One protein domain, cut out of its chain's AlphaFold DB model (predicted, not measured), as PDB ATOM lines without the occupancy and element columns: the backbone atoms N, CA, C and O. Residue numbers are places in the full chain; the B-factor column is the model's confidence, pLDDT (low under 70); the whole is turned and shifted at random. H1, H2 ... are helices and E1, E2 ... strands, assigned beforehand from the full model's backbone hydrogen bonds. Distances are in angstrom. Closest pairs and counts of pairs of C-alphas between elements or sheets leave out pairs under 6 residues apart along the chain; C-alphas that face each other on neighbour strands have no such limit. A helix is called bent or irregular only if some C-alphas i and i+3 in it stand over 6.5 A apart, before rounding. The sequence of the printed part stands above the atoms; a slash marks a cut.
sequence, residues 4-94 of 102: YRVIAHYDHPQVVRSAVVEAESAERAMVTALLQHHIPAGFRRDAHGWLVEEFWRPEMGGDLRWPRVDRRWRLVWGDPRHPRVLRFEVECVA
ATOM      1  N   TYR A   4      12.678 -32.507   6.532       97.25
ATOM      2  CA  TYR A   4      13.333 -32.175   5.272       97.25
ATOM      3  C   TYR A   4      13.353 -30.670   5.072       97.25
ATOM      4  O   TYR A   4      12.328 -30.007   5.222       97.25
ATOM      5  N   ARG A   5      14.503 -30.137   4.667       98.00
ATOM      6  CA  ARG A   5      14.613 -28.788   4.124       98.00
ATOM      7  C   ARG A   5      14.260 -28.860   2.646       98.00
ATOM      8  O   ARG A   5      14.937 -29.536   1.878       98.00
ATOM      9  N   VAL A   6      13.197 -28.170   2.269       98.06
ATOM     10  CA  VAL A   6      12.709 -28.048   0.896       98.06
ATOM     11  C   VAL A   6      13.030 -26.643   0.416       98.06
ATOM     12  O   VAL A   6      12.608 -25.671   1.038       98.06
ATOM     13  N   ILE A   7      13.767 -26.537  -0.684       98.44
ATOM     14  CA  ILE A   7      14.187 -25.277  -1.294       98.44
ATOM     15  C   ILE A   7      13.533 -25.199  -2.669       98.44
ATOM     16  O   ILE A   7      13.734 -26.088  -3.481       98.44
ATOM     17  N   ALA A   8      12.721 -24.180  -2.926       98.06
ATOM     18  CA  ALA A   8      12.025 -23.952  -4.185       98.06
ATOM     19  C   ALA A   8      12.678 -22.810  -4.967       98.06
ATOM     20  O   ALA A   8      12.938 -21.737  -4.413       98.06
ATOM     21  N   HIS A   9      12.897 -23.039  -6.261       97.94
ATOM     22  CA  HIS A   9      13.547 -22.094  -7.165       97.94
ATOM     23  C   HIS A   9      12.540 -21.560  -8.180       97.94
ATOM     24  O   HIS A   9      11.881 -22.334  -8.881       97.94
ATOM     25  N   TYR A  10      12.453 -20.237  -8.280       96.38
ATOM     26  CA  TYR A  10      11.583 -19.539  -9.221       96.38
ATOM     27  C   TYR A  10      12.443 -18.754 -10.200       96.38
ATOM     28  O   TYR A  10      13.367 -18.063  -9.781       96.38
ATOM     29  N   ASP A  11      12.122 -18.849 -11.489       90.50
ATOM     30  CA  ASP A  11      12.824 -18.109 -12.545       90.50
ATOM     31  C   ASP A  11      12.200 -16.713 -12.766       90.50
ATOM     32  O   ASP A  11      12.875 -15.766 -13.171       90.50
ATOM     33  N   HIS A  12      10.905 -16.554 -12.454       87.25
ATOM     34  CA  HIS A  12      10.146 -15.316 -12.655       87.25
ATOM     35  C   HIS A  12       9.170 -15.047 -11.488       87.25
ATOM     36  O   HIS A  12       8.083 -15.629 -11.463       87.25
ATOM     37  N   PRO A  13       9.502 -14.148 -10.539       90.12
ATOM     38  CA  PRO A  13      10.798 -13.484 -10.364       90.12
ATOM     39  C   PRO A  13      11.901 -14.482  -9.986       90.12
ATOM     40  O   PRO A  13      11.603 -15.553  -9.463       90.12
ATOM     41  N   GLN A  14      13.164 -14.108 -10.213       94.44
ATOM     42  CA  GLN A  14      14.299 -14.935  -9.808       94.44
ATOM     43  C   GLN A  14      14.482 -14.872  -8.287       94.44
ATOM     44  O   GLN A  14      15.114 -13.954  -7.766       94.44
ATOM     45  N   VAL A  15      13.886 -15.820  -7.568       95.56
ATOM     46  CA  VAL A  15      13.925 -15.893  -6.102       95.56
ATOM     47  C   VAL A  15      13.996 -17.339  -5.626       95.56
ATOM     48  O   VAL A  15      13.644 -18.274  -6.347       95.56
ATOM     49  N   VAL A  16      14.421 -17.510  -4.377       97.12
ATOM     50  CA  VAL A  16      14.437 -18.797  -3.678       97.12
ATOM     51  C   VAL A  16      13.532 -18.710  -2.449       97.12
ATOM     52  O   VAL A  16      13.451 -17.667  -1.788       97.12
ATOM     53  N   ARG A  17      12.825 -19.799  -2.152       97.69
ATOM     54  CA  ARG A  17      12.072 -19.987  -0.905       97.69
ATOM     55  C   ARG A  17      12.474 -21.296  -0.264       97.69
ATOM     56  O   ARG A  17      12.703 -22.267  -0.967       97.69
ATOM     57  N   SER A  18      12.543 -21.327   1.058       97.62
ATOM     58  CA  SER A  18      12.898 -22.539   1.786       97.62
ATOM     59  C   SER A  18      11.985 -22.742   2.978       97.62
ATOM     60  O   SER A  18      11.687 -21.783   3.687       97.62
ATOM     61  N   ALA A  19      11.622 -23.990   3.236       97.81
ATOM     62  CA  ALA A  19      10.878 -24.394   4.415       97.81
ATOM     63  C   ALA A  19      11.420 -25.719   4.952       97.81
ATOM     64  O   ALA A  19      11.970 -26.523   4.197       97.81
ATOM     65  N   VAL A  20      11.255 -25.954   6.251       97.75
ATOM     66  CA  VAL A  20      11.490 -27.269   6.854       97.75
ATOM     67  C   VAL A  20      10.136 -27.904   7.126       97.75
ATOM     68  O   VAL A  20       9.283 -27.284   7.754       97.75
ATOM     69  N   VAL A  21       9.929 -29.122   6.629       97.19
ATOM     70  CA  VAL A  21       8.671 -29.862   6.774       97.19
ATOM     71  C   VAL A  21       8.930 -31.298   7.199       97.19
ATOM     72  O   VAL A  21       9.934 -31.902   6.817       97.19
ATOM     73  N   GLU A  22       7.999 -31.873   7.951       96.69
ATOM     74  CA  GLU A  22       8.007 -33.300   8.259       96.69
ATOM     75  C   GLU A  22       7.321 -34.090   7.140       96.69
ATOM     76  O   GLU A  22       6.232 -33.738   6.678       96.69
ATOM     77  N   ALA A  23       7.949 -35.178   6.693       95.69
ATOM     78  CA  ALA A  23       7.384 -36.037   5.658       95.69
ATOM     79  C   ALA A  23       7.915 -37.472   5.745       95.69
ATOM     80  O   ALA A  23       8.908 -37.753   6.408       95.69
ATOM     81  N   GLU A  24       7.259 -38.393   5.045       94.94
ATOM     82  CA  GLU A  24       7.697 -39.792   4.946       94.94
ATOM     83  C   GLU A  24       8.874 -39.967   3.971       94.94
ATOM     84  O   GLU A  24       9.694 -40.863   4.142       94.94
ATOM     85  N   SER A  25       8.989 -39.089   2.969       94.94
ATOM     86  CA  SER A  25      10.067 -39.084   1.973       94.94
ATOM     87  C   SER A  25      10.372 -37.664   1.488       94.94
ATOM     88  O   SER A  25       9.570 -36.749   1.689       94.94
ATOM     89  N   ALA A  26      11.497 -37.487   0.790       95.44
ATOM     90  CA  ALA A  26      11.859 -36.216   0.162       95.44
ATOM     91  C   ALA A  26      10.815 -35.753  -0.877       95.44
ATOM     92  O   ALA A  26      10.488 -34.570  -0.962       95.44
ATOM     93  N   GLU A  27      10.239 -36.676  -1.647       95.94
ATOM     94  CA  GLU A  27       9.161 -36.389  -2.599       95.94
ATOM     95  C   GLU A  27       7.903 -35.896  -1.894       95.94
ATOM     96  O   GLU A  27       7.308 -34.894  -2.302       95.94
ATOM     97  N   ARG A  28       7.509 -36.581  -0.815       95.69
ATOM     98  CA  ARG A  28       6.371 -36.163   0.004       95.69
ATOM     99  C   ARG A  28       6.636 -34.812   0.654       95.69
ATOM    100  O   ARG A  28       5.713 -34.013   0.691       95.69
ATOM    101  N   ALA A  29       7.870 -34.515   1.062       96.94
ATOM    102  CA  ALA A  29       8.236 -33.213   1.612       96.94
ATOM    103  C   ALA A  29       7.944 -32.066   0.635       96.94
ATOM    104  O   ALA A  29       7.334 -31.079   1.032       96.94
ATOM    105  N   MET A  30       8.283 -32.206  -0.652       97.62
ATOM    106  CA  MET A  30       7.962 -31.178  -1.654       97.62
ATOM    107  C   MET A  30       6.457 -30.948  -1.787       97.62
ATOM    108  O   MET A  30       5.992 -29.809  -1.812       97.62
ATOM    109  N   VAL A  31       5.690 -32.038  -1.879       96.81
ATOM    110  CA  VAL A  31       4.231 -31.968  -2.017       96.81
ATOM    111  C   VAL A  31       3.613 -31.347  -0.766       96.81
ATOM    112  O   VAL A  31       2.773 -30.460  -0.882       96.81
ATOM    113  N   THR A  32       4.063 -31.755   0.421       96.94
ATOM    114  CA  THR A  32       3.650 -31.187   1.709       96.94
ATOM    115  C   THR A  32       3.954 -29.694   1.775       96.94
ATOM    116  O   THR A  32       3.061 -28.917   2.097       96.94
ATOM    117  N   ALA A  33       5.168 -29.275   1.410       97.88
ATOM    118  CA  ALA A  33       5.570 -27.872   1.436       97.88
ATOM    119  C   ALA A  33       4.673 -26.994   0.546       97.88
ATOM    120  O   ALA A  33       4.275 -25.907   0.958       97.88
ATOM    121  N   LEU A  34       4.307 -27.486  -0.641       97.62
ATOM    122  CA  LEU A  34       3.414 -26.783  -1.563       97.62
ATOM    123  C   LEU A  34       1.956 -26.761  -1.071       97.62
ATOM    124  O   LEU A  34       1.323 -25.705  -1.038       97.62
ATOM    125  N   LEU A  35       1.404 -27.923  -0.706       96.81
ATOM    126  CA  LEU A  35      -0.018 -28.063  -0.367       96.81
ATOM    127  C   LEU A  35      -0.376 -27.460   0.997       96.81
ATOM    128  O   LEU A  35      -1.508 -27.026   1.177       96.81
ATOM    129  N   GLN A  36       0.570 -27.415   1.937       97.31
ATOM    130  CA  GLN A  36       0.395 -26.783   3.250       97.31
ATOM    131  C   GLN A  36       0.857 -25.321   3.283       97.31
ATOM    132  O   GLN A  36       0.977 -24.743   4.358       97.31
ATOM    133  N   HIS A  37       1.121 -24.720   2.117       97.69
ATOM    134  CA  HIS A  37       1.442 -23.294   1.971       97.69
ATOM    135  C   HIS A  37       2.741 -22.841   2.658       97.69
ATOM    136  O   HIS A  37       2.939 -21.650   2.871       97.69
ATOM    137  N   HIS A  38       3.670 -23.760   2.932       97.94
ATOM    138  CA  HIS A  38       5.028 -23.402   3.375       97.94
ATOM    139  C   HIS A  38       5.870 -22.817   2.237       97.94
ATOM    140  O   HIS A  38       6.806 -22.055   2.467       97.94
ATOM    141  N   ILE A  39       5.547 -23.193   0.999       97.81
ATOM    142  CA  ILE A  39       6.179 -22.718  -0.228       97.81
ATOM    143  C   ILE A  39       5.079 -22.246  -1.191       97.81
ATOM    144  O   ILE A  39       4.110 -22.982  -1.411       97.81
ATOM    145  N   PRO A  40       5.200 -21.050  -1.799       97.81
ATOM    146  CA  PRO A  40       4.211 -20.581  -2.758       97.81
ATOM    147  C   PRO A  40       4.253 -21.399  -4.057       97.81
ATOM    148  O   PRO A  40       5.295 -21.878  -4.500       97.81
ATOM    149  N   ALA A  41       3.114 -21.531  -4.727       97.19
ATOM    150  CA  ALA A  41       3.043 -22.138  -6.054       97.19
ATOM    151  C   ALA A  41       3.642 -21.227  -7.142       97.19
ATOM    152  O   ALA A  41       4.035 -21.704  -8.206       97.19
ATOM    153  N   GLY A  42       3.720 -19.922  -6.880       96.75
ATOM    154  CA  GLY A  42       4.331 -18.934  -7.755       96.75
ATOM    155  C   GLY A  42       4.145 -17.519  -7.226       96.75
ATOM    156  O   GLY A  42       3.891 -17.303  -6.041       96.75
ATOM    157  N   PHE A  43       4.259 -16.552  -8.128       96.12
ATOM    158  CA  PHE A  43       4.075 -15.141  -7.829       96.12
ATOM    159  C   PHE A  43       3.168 -14.518  -8.881       96.12
ATOM    160  O   PHE A  43       3.237 -14.863 -10.062       96.12
ATOM    161  N   ARG A  44       2.351 -13.560  -8.460       94.31
ATOM    162  CA  ARG A  44       1.536 -12.737  -9.357       94.31
ATOM    163  C   ARG A  44       1.711 -11.268  -9.016       94.31
ATOM    164  O   ARG A  44       2.152 -10.935  -7.919       94.31
ATOM    165  N   ARG A  45       1.342 -10.390  -9.944       95.12
ATOM    166  CA  ARG A  45       1.212  -8.962  -9.642       95.12
ATOM    167  C   ARG A  45      -0.175  -8.678  -9.078       95.12
ATOM    168  O   ARG A  45      -1.164  -9.241  -9.552       95.12
ATOM    169  N   ASP A  46      -0.247  -7.853  -8.046       95.69
ATOM    170  CA  ASP A  46      -1.511  -7.316  -7.549       95.69
ATOM    171  C   ASP A  46      -1.985  -6.105  -8.381       95.69
ATOM    172  O   ASP A  46      -1.389  -5.762  -9.405       95.69
ATOM    173  N   ALA A  47      -3.077  -5.462  -7.954       96.19
ATOM    174  CA  ALA A  47      -3.663  -4.311  -8.648       96.19
ATOM    175  C   ALA A  47      -2.739  -3.078  -8.706       96.19
ATOM    176  O   ALA A  47      -2.934  -2.205  -9.547       96.19
ATOM    177  N   HIS A  48      -1.732  -3.014  -7.835       96.19
ATOM    178  CA  HIS A  48      -0.744  -1.940  -7.780       96.19
ATOM    179  C   HIS A  48       0.575  -2.330  -8.465       96.19
ATOM    180  O   HIS A  48       1.505  -1.528  -8.519       96.19
ATOM    181  N   GLY A  49       0.663  -3.546  -9.014       93.31
ATOM    182  CA  GLY A  49       1.850  -4.064  -9.683       93.31
ATOM    183  C   GLY A  49       2.871  -4.719  -8.750       93.31
ATOM    184  O   GLY A  49       3.919  -5.150  -9.240       93.31
ATOM    185  N   TRP A  50       2.590  -4.842  -7.449       94.31
ATOM    186  CA  TRP A  50       3.487  -5.500  -6.500       94.31
ATOM    187  C   TRP A  50       3.483  -7.007  -6.708       94.31
ATOM    188  O   TRP A  50       2.435  -7.615  -6.932       94.31
ATOM    189  N   LEU A  51       4.663  -7.618  -6.619       94.31
ATOM    190  CA  LEU A  51       4.787  -9.068  -6.615       94.31
ATOM    191  C   LEU A  51       4.294  -9.614  -5.276       94.31
ATOM    192  O   LEU A  51       4.837  -9.276  -4.227       94.31
ATOM    193  N   VAL A  52       3.291 -10.481  -5.335       95.88
ATOM    194  CA  VAL A  52       2.715 -11.163  -4.178       95.88
ATOM    195  C   VAL A  52       2.796 -12.670  -4.369       95.88
ATOM    196  O   VAL A  52       2.693 -13.178  -5.491       95.88
ATOM    197  N   GLU A  53       2.996 -13.383  -3.265       96.88
ATOM    198  CA  GLU A  53       3.035 -14.842  -3.246       96.88
ATOM    199  C   GLU A  53       1.657 -15.421  -3.580       96.88
ATOM    200  O   GLU A  53       0.621 -14.992  -3.068       96.88
ATOM    201  N   GLU A  54       1.647 -16.403  -4.476       96.56
ATOM    202  CA  GLU A  54       0.460 -17.158  -4.847       96.56
ATOM    203  C   GLU A  54       0.611 -18.588  -4.335       96.56
ATOM    204  O   GLU A  54       1.413 -19.368  -4.844       96.56
ATOM    205  N   PHE A  55      -0.152 -18.928  -3.298       97.44
ATOM    206  CA  PHE A  55      -0.182 -20.274  -2.729       97.44
ATOM    207  C   PHE A  55      -1.063 -21.216  -3.545       97.44
ATOM    208  O   PHE A  55      -2.002 -20.781  -4.214       97.44
ATOM    209  N   TRP A  56      -0.760 -22.514  -3.466       96.88
ATOM    210  CA  TRP A  56      -1.494 -23.542  -4.195       96.88
ATOM    211  C   TRP A  56      -2.987 -23.539  -3.845       96.88
ATOM    212  O   TRP A  56      -3.366 -23.449  -2.672       96.88
ATOM    213  N   ARG A  57      -3.824 -23.699  -4.874       96.12
ATOM    214  CA  ARG A  57      -5.270 -23.910  -4.757       96.12
ATOM    215  C   ARG A  57      -5.743 -24.964  -5.766       96.12
ATOM    216  O   ARG A  57      -5.100 -25.107  -6.812       96.12
ATOM    217  N   PRO A  58      -6.861 -25.668  -5.506       94.88
ATOM    218  CA  PRO A  58      -7.377 -26.704  -6.404       94.88
ATOM    219  C   PRO A  58      -7.576 -26.243  -7.855       94.88
ATOM    220  O   PRO A  58      -7.316 -27.005  -8.784       94.88
ATOM    221  N   GLU A  59      -7.961 -24.986  -8.076       94.50
ATOM    222  CA  GLU A  59      -8.231 -24.426  -9.407       94.50
ATOM    223  C   GLU A  59      -6.964 -24.337 -10.269       94.50
ATOM    224  O   GLU A  59      -7.032 -24.387 -11.495       94.50
ATOM    225  N   MET A  60      -5.787 -24.263  -9.639       95.31
ATOM    226  CA  MET A  60      -4.504 -24.276 -10.345       95.31
ATOM    227  C   MET A  60      -4.207 -25.648 -10.957       95.31
ATOM    228  O   MET A  60      -3.383 -25.743 -11.866       95.31
ATOM    229  N   GLY A  61      -4.844 -26.709 -10.452       93.69
ATOM    230  CA  GLY A  61      -4.565 -28.092 -10.815       93.69
ATOM    231  C   GLY A  61      -4.836 -28.431 -12.279       93.69
ATOM    232  O   GLY A  61      -4.228 -29.381 -12.772       93.69
ATOM    233  N   GLY A  62      -5.690 -27.667 -12.972       93.62
ATOM    234  CA  GLY A  62      -6.106 -27.960 -14.347       93.62
ATOM    235  C   GLY A  62      -6.564 -29.414 -14.509       93.62
ATOM    236  O   GLY A  62      -7.131 -30.005 -13.586       93.62
ATOM    237  N   ASP A  63      -6.247 -30.027 -15.649       93.38
ATOM    238  CA  ASP A  63      -6.605 -31.428 -15.917       93.38
ATOM    239  C   ASP A  63      -5.856 -32.421 -15.019       93.38
ATOM    240  O   ASP A  63      -6.354 -33.514 -14.735       93.38
ATOM    241  N   LEU A  64      -4.669 -32.053 -14.523       91.00
ATOM    242  CA  LEU A  64      -3.908 -32.894 -13.598       91.00
ATOM    243  C   LEU A  64      -4.552 -32.981 -12.206       91.00
ATOM    244  O   LEU A  64      -4.280 -33.952 -11.485       91.00
ATOM    245  N   ARG A  65      -5.419 -32.015 -11.857       92.06
ATOM    246  CA  ARG A  65      -6.144 -31.805 -10.584       92.06
ATOM    247  C   ARG A  65      -5.266 -31.583  -9.350       92.06
ATOM    248  O   ARG A  65      -5.612 -30.781  -8.493       92.06
ATOM    249  N   TRP A  66      -4.129 -32.264  -9.273       94.25
ATOM    250  CA  TRP A  66      -3.194 -32.241  -8.154       94.25
ATOM    251  C   TRP A  66      -1.751 -32.103  -8.644       94.25
ATOM    252  O   TRP A  66      -1.431 -32.625  -9.717       94.25
ATOM    253  N   PRO A  67      -0.862 -31.465  -7.858       95.31
ATOM    254  CA  PRO A  67       0.572 -31.507  -8.102       95.31
ATOM    255  C   PRO A  67       1.095 -32.938  -8.081       95.31
ATOM    256  O   PRO A  67       0.761 -33.726  -7.196       95.31
ATOM    257  N   ARG A  68       1.937 -33.271  -9.055       94.25
ATOM    258  CA  ARG A  68       2.572 -34.584  -9.176       94.25
ATOM    259  C   ARG A  68       4.072 -34.433  -9.267       94.25
ATOM    260  O   ARG A  68       4.575 -33.467  -9.834       94.25
ATOM    261  N   VAL A  69       4.774 -35.426  -8.742       95.19
ATOM    262  CA  VAL A  69       6.208 -35.573  -8.968       95.19
ATOM    263  C   VAL A  69       6.399 -36.100 -10.385       95.19
ATOM    264  O   VAL A  69       5.883 -37.158 -10.730       95.19
ATOM    265  N   ASP A  70       7.107 -35.339 -11.209       92.56
ATOM    266  CA  ASP A  70       7.381 -35.684 -12.610       92.56
ATOM    267  C   ASP A  70       8.807 -36.237 -12.765       92.56
ATOM    268  O   ASP A  70       9.047 -37.229 -13.446       92.56
ATOM    269  N   ARG A  71       9.771 -35.632 -12.062       89.94
ATOM    270  CA  ARG A  71      11.156 -36.110 -11.942       89.94
ATOM    271  C   ARG A  71      11.679 -35.815 -10.541       89.94
ATOM    272  O   ARG A  71      11.016 -35.121  -9.767       89.94
ATOM    273  N   ARG A  72      12.891 -36.300 -10.236       90.56
ATOM    274  CA  ARG A  72      13.601 -35.932  -9.006       90.56
ATOM    275  C   ARG A  72      13.578 -34.410  -8.851       90.56
ATOM    276  O   ARG A  72      13.999 -33.687  -9.750       90.56
ATOM    277  N   TRP A  73      13.027 -33.972  -7.725       94.56
ATOM    278  CA  TRP A  73      12.906 -32.572  -7.331       94.56
ATOM    279  C   TRP A  73      12.090 -31.664  -8.264       94.56
ATOM    280  O   TRP A  73      12.331 -30.461  -8.358       94.56
ATOM    281  N   ARG A  74      11.107 -32.227  -8.972       96.69
ATOM    282  CA  ARG A  74      10.231 -31.470  -9.869       96.69
ATOM    283  C   ARG A  74       8.769 -31.796  -9.613       96.69
ATOM    284  O   ARG A  74       8.352 -32.937  -9.820       96.69
ATOM    285  N   LEU A  75       7.995 -30.775  -9.245       97.12
ATOM    286  CA  LEU A  75       6.536 -30.851  -9.209       97.12
ATOM    287  C   LEU A  75       5.930 -30.220 -10.459       97.12
ATOM    288  O   LEU A  75       6.408 -29.187 -10.932       97.12
ATOM    289  N   VAL A  76       4.860 -30.837 -10.959       96.69
ATOM    290  CA  VAL A  76       4.066 -30.331 -12.083       96.69
ATOM    291  C   VAL A  76       2.572 -30.353 -11.787       96.69
ATOM    292  O   VAL A  76       2.088 -31.250 -11.093       96.69
ATOM    293  N   TRP A  77       1.836 -29.377 -12.314       96.38
ATOM    294  CA  TRP A  77       0.370 -29.295 -12.247       96.38
ATOM    295  C   TRP A  77      -0.188 -28.439 -13.393       96.38
ATOM    296  O   TRP A  77       0.571 -27.814 -14.130       96.38
ATOM    297  N   GLY A  78      -1.512 -28.383 -13.543       95.19
ATOM    298  CA  GLY A  78      -2.175 -27.612 -14.598       95.19
ATOM    299  C   GLY A  78      -2.533 -28.460 -15.821       95.19
ATOM    300  O   GLY A  78      -2.835 -29.647 -15.701       95.19
ATOM    301  N   ASP A  79      -2.532 -27.828 -16.995       92.25
ATOM    302  CA  ASP A  79      -2.819 -28.469 -18.284       92.25
ATOM    303  C   ASP A  79      -1.588 -29.271 -18.772       92.25
ATOM    304  O   ASP A  79      -0.491 -28.713 -18.825       92.25
ATOM    305  N   PRO A  80      -1.733 -30.552 -19.163       86.94
ATOM    306  CA  PRO A  80      -0.655 -31.378 -19.707       86.94
ATOM    307  C   PRO A  80       0.113 -30.774 -20.892       86.94
ATOM    308  O   PRO A  80       1.282 -31.105 -21.080       86.94
ATOM    309  N   ARG A  81      -0.513 -29.911 -21.701       89.44
ATOM    310  CA  ARG A  81       0.133 -29.233 -22.840       89.44
ATOM    311  C   ARG A  81       1.036 -28.088 -22.395       89.44
ATOM    312  O   ARG A  81       2.040 -27.813 -23.049       89.44
ATOM    313  N   HIS A  82       0.690 -27.447 -21.282       88.75
ATOM    314  CA  HIS A  82       1.413 -26.316 -20.708       88.75
ATOM    315  C   HIS A  82       1.489 -26.450 -19.181       88.75
ATOM    316  O   HIS A  82       0.892 -25.648 -18.454       88.75
ATOM    317  N   PRO A  83       2.200 -27.476 -18.672       92.19
ATOM    318  CA  PRO A  83       2.232 -27.726 -17.246       92.19
ATOM    319  C   PRO A  83       2.980 -26.598 -16.545       92.19
ATOM    320  O   PRO A  83       4.030 -26.134 -16.996       92.19
ATOM    321  N   ARG A  84       2.465 -26.191 -15.391       93.75
ATOM    322  CA  ARG A  84       3.235 -25.412 -14.429       93.75
ATOM    323  C   ARG A  84       4.269 -26.330 -13.806       93.75
ATOM    324  O   ARG A  84       3.963 -27.478 -13.491       93.75
ATOM    325  N   VAL A  85       5.480 -25.818 -13.645       95.50
ATOM    326  CA  VAL A  85       6.622 -26.573 -13.134       95.50
ATOM    327  C   VAL A  85       7.249 -25.787 -11.998       95.50
ATOM    328  O   VAL A  85       7.550 -24.607 -12.168       95.50
ATOM    329  N   LEU A  86       7.498 -26.453 -10.874       97.06
ATOM    330  CA  LEU A  86       8.308 -25.917  -9.787       97.06
ATOM    331  C   LEU A  86       9.460 -26.875  -9.489       97.06
ATOM    332  O   LEU A  86       9.268 -28.091  -9.374       97.06
ATOM    333  N   ARG A  87      10.666 -26.311  -9.436       97.38
ATOM    334  CA  ARG A  87      11.916 -27.034  -9.203       97.38
ATOM    335  C   ARG A  87      12.349 -26.863  -7.762       97.38
ATOM    336  O   ARG A  87      12.188 -25.782  -7.191       97.38
ATOM    337  N   PHE A  88      12.934 -27.922  -7.226       97.88
ATOM    338  CA  PHE A  88      13.355 -27.976  -5.845       97.88
ATOM    339  C   PHE A  88      14.788 -28.482  -5.682       97.88
ATOM    340  O   PHE A  88      15.337 -29.149  -6.559       97.88
ATOM    341  N   GLU A  89      15.327 -28.232  -4.500       97.75
ATOM    342  CA  GLU A  89      16.356 -29.026  -3.840       97.75
ATOM    343  C   GLU A  89      15.769 -29.520  -2.512       97.75
ATOM    344  O   GLU A  89      14.965 -28.827  -1.879       97.75
ATOM    345  N   VAL A  90      16.097 -30.750  -2.109       96.69
ATOM    346  CA  VAL A  90      15.553 -31.344  -0.880       96.69
ATOM    347  C   VAL A  90      16.646 -32.067  -0.118       96.69
ATOM    348  O   VAL A  90      17.281 -32.980  -0.650       96.69
ATOM    349  N   GLU A  91      16.808 -31.697   1.146       96.19
ATOM    350  CA  GLU A  91      17.816 -32.238   2.052       96.19
ATOM    351  C   GLU A  91      17.136 -32.830   3.286       96.19
ATOM    352  O   GLU A  91      16.246 -32.208   3.868       96.19
ATOM    353  N   CYS A  92      17.548 -34.028   3.706       94.56
ATOM    354  CA  CYS A  92      17.119 -34.565   4.994       94.56
ATOM    355  C   CYS A  92      17.826 -33.783   6.101       94.56
ATOM    356  O   CYS A  92      19.055 -33.764   6.171       94.56
ATOM    357  N   VAL A  93      17.047 -33.150   6.969       92.00
ATOM    358  CA  VAL A  93      17.554 -32.540   8.192       92.00
ATOM    359  C   VAL A  93      17.568 -33.659   9.219       92.00
ATOM    360  O   VAL A  93      16.565 -33.930   9.879       92.00
ATOM    361  N   ALA A  94      18.693 -34.369   9.311       72.94
ATOM    362  CA  ALA A  94      18.921 -35.211  10.474       72.94
ATOM    363  C   ALA A  94      18.779 -34.320  11.713       72.94
ATOM    364  O   ALA A  94      19.333 -33.217  11.745       72.94
TER     365      ALA A  94
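This is residues 4 to 94 of the 102 residues of an uncharacterized protein of Gammaproteobacteria bacterium (UniProt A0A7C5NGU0). A strongly twisted sheet of five antiparallel strands curls round one helix, H1, and a separate two-stranded hairpin, E3 and E4, reaches out to one end of the longest axis. A short irregular helix, H2, packs beside strand E6 on the same face as H1. The printed part has 91 residues, with two named helices and seven named strands in the order E1 E2 H1 E3 E4 H2 E5 E6 E7; the class is mixed, helices and strands. The large sheet runs E2 E1 E7 E6 E5. The whole is compact, with a radius of gyration of the C-alphas of 13.0 A, yet elongated in outline, spanning 43 by 28 by 20 A.

Begin at E1, residues 4 to 11, which forms a hairpin with E2, residues 14 to 22; there N 8 and O 17 are 2.7 A apart, within hydrogen-bond range. Next find H1, residues 26 to 35, on one face of the large sheet, giving two layers, a sheet with helix on one face; the closest C-alphas of E1 and H1 are those of Val 6 and Met 30, 6.2 A. E3, residues 42 to 45, and E4, residues 51 to 54, form a hairpin, with N 52 and O 44 at 2.9 A; E4 and H1 are apart. H2, residues 58 to 64, is on the sheet on the same face as H1 but over none of its strands, at a height over the sheet of 4.4 A, only just clear of the sheet's level. E5, residues 68 to 71, E6, residues 74 to 79, and E7, residues 82 to 93, form a meander, each strand the antiparallel neighbour of the one before; look for N 68 and O 76 at 2.9 A, and N 84 and O 77 at 2.8 A. The closest C-alphas of H2 and E6 are those of Gly 62 and Gly 78, 4.0 A. E7 is staggered: residues 82 to 87 pair with E6 and residues 87 to 92 with E1, where N 7 and O 89 are 2.8 A apart. In H1 every O i to N i+4 pair is within hydrogen-bond range; in H2 0 of 3 are, and 2 of 4 O i to N i+3 pairs.

Find C-alpha 4 at (13.333, -32.175, 5.272), where E1 begins its 22.7 A; E2 then runs 26.5 A. H1 starts at C-alpha 26, at (11.859, -36.216, 0.162), and spans 14.4 A. E3, E4, H2 and E5 are shorter, and H2 is irregular, with C-alphas 60 and 63 9.3 A apart. E6 covers 15.8 A, and E7 covers 33.7 A to C-alpha 93 at (17.554, -32.540, 8.192).

The two C-alphas farthest apart are those of Ala 47 and Ala 94, 42.8 A. The printed part has no cut, no link is long, and no printed residue is under 70 in pLDDT.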